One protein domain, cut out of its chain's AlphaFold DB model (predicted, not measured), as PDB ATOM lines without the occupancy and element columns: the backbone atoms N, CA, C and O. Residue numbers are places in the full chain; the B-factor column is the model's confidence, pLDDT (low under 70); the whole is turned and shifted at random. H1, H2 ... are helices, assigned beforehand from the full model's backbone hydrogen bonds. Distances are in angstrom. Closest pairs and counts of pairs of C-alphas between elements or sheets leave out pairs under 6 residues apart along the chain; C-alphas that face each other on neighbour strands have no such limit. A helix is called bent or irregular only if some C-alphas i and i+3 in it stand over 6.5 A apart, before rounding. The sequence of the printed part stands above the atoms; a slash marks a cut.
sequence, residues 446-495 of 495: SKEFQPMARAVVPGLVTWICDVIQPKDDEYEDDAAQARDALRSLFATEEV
ATOM      1  N   SER A 446       4.998   7.579  -2.536       67.25
ATOM      2  CA  SER A 446       3.861   8.141  -3.251       67.25
ATOM      3  C   SER A 446       2.591   8.209  -2.381       67.25
ATOM      4  O   SER A 446       2.556   7.761  -1.229       67.25
ATOM      5  N   LYS A 447       1.511   8.795  -2.921       74.88
ATOM      6  CA  LYS A 447       0.224   8.990  -2.215       74.88
ATOM      7  C   LYS A 447      -0.391   7.677  -1.704       74.88
ATOM      8  O   LYS A 447      -1.169   7.691  -0.755       74.88
ATOM      9  N   GLU A 448      -0.018   6.547  -2.287       77.94
ATOM     10  CA  GLU A 448      -0.476   5.198  -1.968       77.94
ATOM     11  C   GLU A 448      -0.109   4.761  -0.537       77.94
ATOM     12  O   GLU A 448      -0.842   3.986   0.076       77.94
ATOM     13  N   PHE A 449       0.960   5.308   0.052       79.31
ATOM     14  CA  PHE A 449       1.351   5.027   1.441       79.31
ATOM     15  C   PHE A 449       0.658   5.920   2.474       79.31
ATOM     16  O   PHE A 449       0.822   5.699   3.675       79.31
ATOM     17  N   GLN A 450      -0.135   6.910   2.052       79.75
ATOM     18  CA  GLN A 450      -0.771   7.872   2.957       79.75
ATOM     19  C   GLN A 450      -1.553   7.218   4.118       79.75
ATOM     20  O   GLN A 450      -1.442   7.715   5.242       79.75
ATOM     21  N   PRO A 451      -2.304   6.111   3.930       82.44
ATOM     22  CA  PRO A 451      -2.993   5.448   5.038       82.44
ATOM     23  C   PRO A 451      -2.035   4.856   6.082       82.44
ATOM     24  O   PRO A 451      -2.256   5.024   7.280       82.44
ATOM     25  N   MET A 452      -0.951   4.210   5.640       78.50
ATOM     26  CA  MET A 452       0.075   3.662   6.535       78.50
ATOM     27  C   MET A 452       0.841   4.787   7.236       78.50
ATOM     28  O   MET A 452       1.034   4.745   8.449       78.50
ATOM     29  N   ALA A 453       1.197   5.837   6.494       77.75
ATOM     30  CA  ALA A 453       1.840   7.023   7.039       77.75
ATOM     31  C   ALA A 453       0.979   7.657   8.142       77.75
ATOM     32  O   ALA A 453       1.481   7.914   9.226       77.75
ATOM     33  N   ARG A 454      -0.338   7.812   7.948       80.50
ATOM     34  CA  ARG A 454      -1.237   8.342   8.993       80.50
ATOM     35  C   ARG A 454      -1.248   7.516  10.282       80.50
ATOM     36  O   ARG A 454      -1.476   8.086  11.343       80.50
ATOM     37  N   ALA A 455      -1.011   6.208  10.201       80.75
ATOM     38  CA  ALA A 455      -0.961   5.337  11.373       80.75
ATOM     39  C   ALA A 455       0.381   5.416  12.125       80.75
ATOM     40  O   ALA A 455       0.402   5.294  13.345       80.75
ATOM     41  N   VAL A 456       1.493   5.621  11.410       79.56
ATOM     42  CA  VAL A 456       2.854   5.530  11.974       79.56
ATOM     43  C   VAL A 456       3.471   6.907  12.247       79.56
ATOM     44  O   VAL A 456       4.105   7.114  13.282       79.56
ATOM     45  N   VAL A 457       3.260   7.870  11.345       80.56
ATOM     46  CA  VAL A 457       3.880   9.205  11.374       80.56
ATOM     47  C   VAL A 457       3.604   9.967  12.671       80.56
ATOM     48  O   VAL A 457       4.559  10.529  13.187       80.56
ATOM     49  N   PRO A 458       2.397   9.984  13.274       85.56
ATOM     50  CA  PRO A 458       2.192  10.719  14.529       85.56
ATOM     51  C   PRO A 458       3.109  10.257  15.676       85.56
ATOM     52  O   PRO A 458       3.636  11.081  16.429       85.56
ATOM     53  N   GLY A 459       3.342   8.945  15.781       80.62
ATOM     54  CA  GLY A 459       4.275   8.378  16.756       80.62
ATOM     55  C   GLY A 459       5.724   8.737  16.431       80.62
ATOM     56  O   GLY A 459       6.463   9.160  17.317       80.62
ATOM     57  N   LEU A 460       6.105   8.646  15.151       80.56
ATOM     58  CA  LEU A 460       7.436   9.043  14.686       80.56
ATOM     59  C   LEU A 460       7.707  10.533  14.883       80.56
ATOM     60  O   LEU A 460       8.790  10.873  15.323       80.56
ATOM     61  N   VAL A 461       6.752  11.422  14.601       81.25
ATOM     62  CA  VAL A 461       6.914  12.873  14.778       81.25
ATOM     63  C   VAL A 461       7.139  13.204  16.246       81.25
ATOM     64  O   VAL A 461       8.048  13.963  16.552       81.25
ATOM     65  N   THR A 462       6.370  12.597  17.154       84.00
ATOM     66  CA  THR A 462       6.600  12.760  18.600       84.00
ATOM     67  C   THR A 462       8.013  12.318  18.978       84.00
ATOM     68  O   THR A 462       8.742  13.070  19.614       84.00
ATOM     69  N   TRP A 463       8.432  11.138  18.512       84.31
ATOM     70  CA  TRP A 463       9.774  10.620  18.768       84.31
ATOM     71  C   TRP A 463      10.882  11.498  18.157       84.31
ATOM     72  O   TRP A 463      11.862  11.787  18.832       84.31
ATOM     73  N   ILE A 464      10.719  11.981  16.922       83.69
ATOM     74  CA  ILE A 464      11.659  12.897  16.258       83.69
ATOM     75  C   ILE A 464      11.767  14.196  17.053       83.69
ATOM     76  O   ILE A 464      12.879  14.629  17.329       83.69
ATOM     77  N   CYS A 465      10.639  14.790  17.459       84.88
ATOM     78  CA  CYS A 465      10.611  15.991  18.295       84.88
ATOM     79  C   CYS A 465      11.365  15.797  19.618       84.88
ATOM     80  O   CYS A 465      11.986  16.745  20.090       84.88
ATOM     81  N   ASP A 466      11.337  14.591  20.192       83.56
ATOM     82  CA  ASP A 466      12.113  14.239  21.384       83.56
ATOM     83  C   ASP A 466      13.610  14.047  21.085       83.56
ATOM     84  O   ASP A 466      14.460  14.431  21.892       83.56
ATOM     85  N   VAL A 467      13.954  13.472  19.929       86.00
ATOM     86  CA  VAL A 467      15.346  13.252  19.501       86.00
ATOM     87  C   VAL A 467      16.051  14.570  19.200       86.00
ATOM     88  O   VAL A 467      17.155  14.774  19.698       86.00
ATOM     89  N   ILE A 468      15.405  15.473  18.454       87.06
ATOM     90  CA  ILE A 468      15.980  16.758  18.026       87.06
ATOM     91  C   ILE A 468      15.916  17.837  19.107       87.06
ATOM     92  O   ILE A 468      16.131  19.002  18.793       87.06
ATOM     93  N   GLN A 469      15.563  17.524  20.355       88.94
ATOM     94  CA  GLN A 469      15.636  18.519  21.430       88.94
ATOM     95  C   GLN A 469      17.072  19.050  21.559       88.94
ATOM     96  O   GLN A 469      17.997  18.267  21.357       88.94
ATOM     97  N   PRO A 470      17.267  20.338  21.911       86.38
ATOM     98  CA  PRO A 470      18.601  20.916  22.032       86.38
ATOM     99  C   PRO A 470      19.495  20.067  22.935       86.38
ATOM    100  O   PRO A 470      19.183  19.867  24.115       86.38
ATOM    101  N   LYS A 471      20.590  19.570  22.367       89.56
ATOM    102  CA  LYS A 471      21.621  18.799  23.062       89.56
ATOM    103  C   LYS A 471      22.988  19.294  22.621       89.56
ATOM    104  O   LYS A 471      23.141  19.838  21.541       89.56
ATOM    105  N   ASP A 472      23.969  19.147  23.497       85.06
ATOM    106  CA  ASP A 472      25.358  19.489  23.194       85.06
ATOM    107  C   ASP A 472      26.048  18.241  22.624       85.06
ATOM    108  O   ASP A 472      26.683  17.482  23.361       85.06
ATOM    109  N   ASP A 473      25.805  17.961  21.342       84.38
ATOM    110  CA  ASP A 473      26.404  16.850  20.596       84.38
ATOM    111  C   ASP A 473      26.805  17.258  19.164       84.38
ATOM    112  O   ASP A 473      26.561  18.380  18.719       84.38
ATOM    113  N   GLU A 474      27.481  16.353  18.452       80.38
ATOM    114  CA  GLU A 474      28.020  16.605  17.106       80.38
ATOM    115  C   GLU A 474      26.948  16.776  16.014       80.38
ATOM    116  O   GLU A 474      27.282  17.204  14.912       80.38
ATOM    117  N   TYR A 475      25.677  16.486  16.316       83.88
ATOM    118  CA  TYR A 475      24.546  16.582  15.389       83.88
ATOM    119  C   TYR A 475      23.655  17.803  15.665       83.88
ATOM    120  O   TYR A 475      22.639  17.989  14.992       83.88
ATOM    121  N   GLU A 476      23.997  18.646  16.645       87.75
ATOM    122  CA  GLU A 476      23.146  19.760  17.081       87.75
ATOM    123  C   GLU A 476      22.913  20.811  15.987       87.75
ATOM    124  O   GLU A 476      21.821  21.372  15.922       87.75
ATOM    125  N   ASP A 477      23.878  21.050  15.094       83.94
ATOM    126  CA  ASP A 477      23.703  21.975  13.963       83.94
ATOM    127  C   ASP A 477      22.615  21.472  12.991       83.94
ATOM    128  O   ASP A 477      21.722  22.230  12.593       83.94
ATOM    129  N   ASP A 478      22.622  20.173  12.682       81.00
ATOM    130  CA  ASP A 478      21.608  19.527  11.841       81.00
ATOM    131  C   ASP A 478      20.253  19.451  12.563       81.00
ATOM    132  O   ASP A 478      19.196  19.716  11.976       81.00
ATOM    133  N   ALA A 479      20.259  19.152  13.866       84.38
ATOM    134  CA  ALA A 479      19.058  19.147  14.696       84.38
ATOM    135  C   ALA A 479      18.440  20.551  14.801       84.38
ATOM    136  O   ALA A 479      17.215  20.698  14.726       84.38
ATOM    137  N   ALA A 480      19.259  21.600  14.914       85.88
ATOM    138  CA  ALA A 480      18.826  22.992  14.891       85.88
ATOM    139  C   ALA A 480      18.182  23.350  13.554       85.88
ATOM    140  O   ALA A 480      17.070  23.887  13.543       85.88
ATOM    141  N   GLN A 481      18.813  22.969  12.441       84.81
ATOM    142  CA  GLN A 481      18.256  23.175  11.110       84.81
ATOM    143  C   GLN A 481      16.904  22.459  10.937       84.81
ATOM    144  O   GLN A 481      15.954  23.046  10.412       84.81
ATOM    145  N   ALA A 482      16.774  21.221  11.424       85.38
ATOM    146  CA  ALA A 482      15.521  20.471  11.390       85.38
ATOM    147  C   ALA A 482      14.421  21.124  12.249       85.38
ATOM    148  O   ALA A 482      13.272  21.240  11.808       85.38
ATOM    149  N   ARG A 483      14.757  21.607  13.454       90.12
ATOM    150  CA  ARG A 483      13.824  22.353  14.319       90.12
ATOM    151  C   ARG A 483      13.343  23.647  13.658       90.12
ATOM    152  O   ARG A 483      12.151  23.953  13.736       90.12
ATOM    153  N   ASP A 484      14.228  24.389  12.999       87.25
ATOM    154  CA  ASP A 484      13.877  25.631  12.301       87.25
ATOM    155  C   ASP A 484      13.022  25.373  11.053       87.25
ATOM    156  O   ASP A 484      12.071  26.117  10.785       87.25
ATOM    157  N   ALA A 485      13.278  24.275  10.336       83.44
ATOM    158  CA  ALA A 485      12.427  23.820   9.241       83.44
ATOM    159  C   ALA A 485      11.013  23.454   9.730       83.44
ATOM    160  O   ALA A 485      10.028  23.894   9.136       83.44
ATOM    161  N   LEU A 486      10.892  22.725  10.848       85.06
ATOM    162  CA  LEU A 486       9.596  22.407  11.462       85.06
ATOM    163  C   LEU A 486       8.865  23.669  11.932       85.06
ATOM    164  O   LEU A 486       7.678  23.829  11.657       85.06
ATOM    165  N   ARG A 487       9.563  24.603  12.593       85.19
ATOM    166  CA  ARG A 487       8.980  25.897  12.987       85.19
ATOM    167  C   ARG A 487       8.462  26.673  11.784       85.19
ATOM    168  O   ARG A 487       7.359  27.202  11.854       85.19
ATOM    169  N   SER A 488       9.222  26.716  10.693       84.19
ATOM    170  CA  SER A 488       8.824  27.406   9.461       84.19
ATOM    171  C   SER A 488       7.597  26.756   8.815       84.19
ATOM    172  O   SER A 488       6.684  27.460   8.386       84.19
ATOM    173  N   LEU A 489       7.530  25.419   8.813       80.94
ATOM    174  CA  LEU A 489       6.374  24.669   8.323       80.94
ATOM    175  C   LEU A 489       5.098  25.004   9.113       80.94
ATOM    176  O   LEU A 489       4.059  25.238   8.507       80.94
ATOM    177  N   PHE A 490       5.176  25.073  10.445       80.69
ATOM    178  CA  PHE A 490       4.022  25.377  11.303       80.69
ATOM    179  C   PHE A 490       3.698  26.876  11.424       80.69
ATOM    180  O   PHE A 490       2.579  27.220  11.793       80.69
ATOM    181  N   ALA A 491       4.649  27.768  11.131       81.38
ATOM    182  CA  ALA A 491       4.436  29.219  11.122       81.38
ATOM    183  C   ALA A 491       3.785  29.729   9.823       81.38
ATOM    184  O   ALA A 491       3.354  30.879   9.765       81.38
ATOM    185  N   THR A 492       3.716  28.893   8.785       62.41
ATOM    186  CA  THR A 492       3.021  29.220   7.537       62.41
ATOM    187  C   THR A 492       1.527  28.936   7.739       62.41
ATOM    188  O   THR A 492       1.100  27.792   7.617       62.41
ATOM    189  N   GLU A 493       0.740  29.948   8.128       52.19
ATOM    190  CA  GLU A 493      -0.725  29.833   8.252       52.19
ATOM    191  C   GLU A 493      -1.341  29.323   6.933       52.19
ATOM    192  O   GLU A 493      -1.053  29.857   5.859       52.19
ATOM    193  N   GLU A 494      -2.189  28.288   7.008       50.59
ATOM    194  CA  GLU A 494      -3.030  27.852   5.887       50.59
ATOM    195  C   GLU A 494      -3.972  29.006   5.484       50.59
ATOM    196  O   GLU A 494      -4.816  29.419   6.283       50.59
ATOM    197  N   VAL A 495      -3.826  29.527   4.258       44.12
ATOM    198  CA  VAL A 495      -4.814  30.408   3.596       44.12
ATOM    199  C   VAL A 495      -5.849  29.571   2.863       44.12
ATOM    200  O   VAL A 495      -5.426  28.655   2.117       44.12
TER     201      VAL A 495
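Overview. This is residues 446 to 495 of the 495 residues of an uncharacterized protein of Desulfobacteraceae bacterium (UniProt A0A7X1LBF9). Two helices make an open, loose V: H1, with a kink near its beginning, runs to a looped corner at residues 468 to 475, and H2 folds back from there, its far end spreading away from H1. The printed part has 50 residues with two named helices, H1 then H2, no named strand, and is all helix. It is loose, with a radius of gyration of the C-alphas of 13.5 A and spans of 38 by 27 by 17 A.

Along the chain. H1, residues 447 to 467, begins at C-alpha 447 (0.224, 8.990, -2.215) and is 26.8 A long. It has a kink of 66 degrees near residue 454 and is irregular, with C-alphas 448 and 451 7.4 A apart. H2, residues 476 to 491, is 21.8 A long and ends at C-alpha 491 (4.436, 29.219, 11.122).

Arrangement. H1 and H2 are near each other, their closest C-alphas 8.2 A apart. Every O i to N i+4 pair is within hydrogen-bond range in H2, and 13 of 17 in H1.

Size, cuts and confidence. The C-alphas of Glu 448 and Asp 472, the two farthest apart, are 38.8 A apart. Residues 446 to 463 and 487 to 495 stand free. The printed part has no cut, and the link from H1 to H2 is short. Residue 446 and residues 492 to 495 have pLDDT under 70.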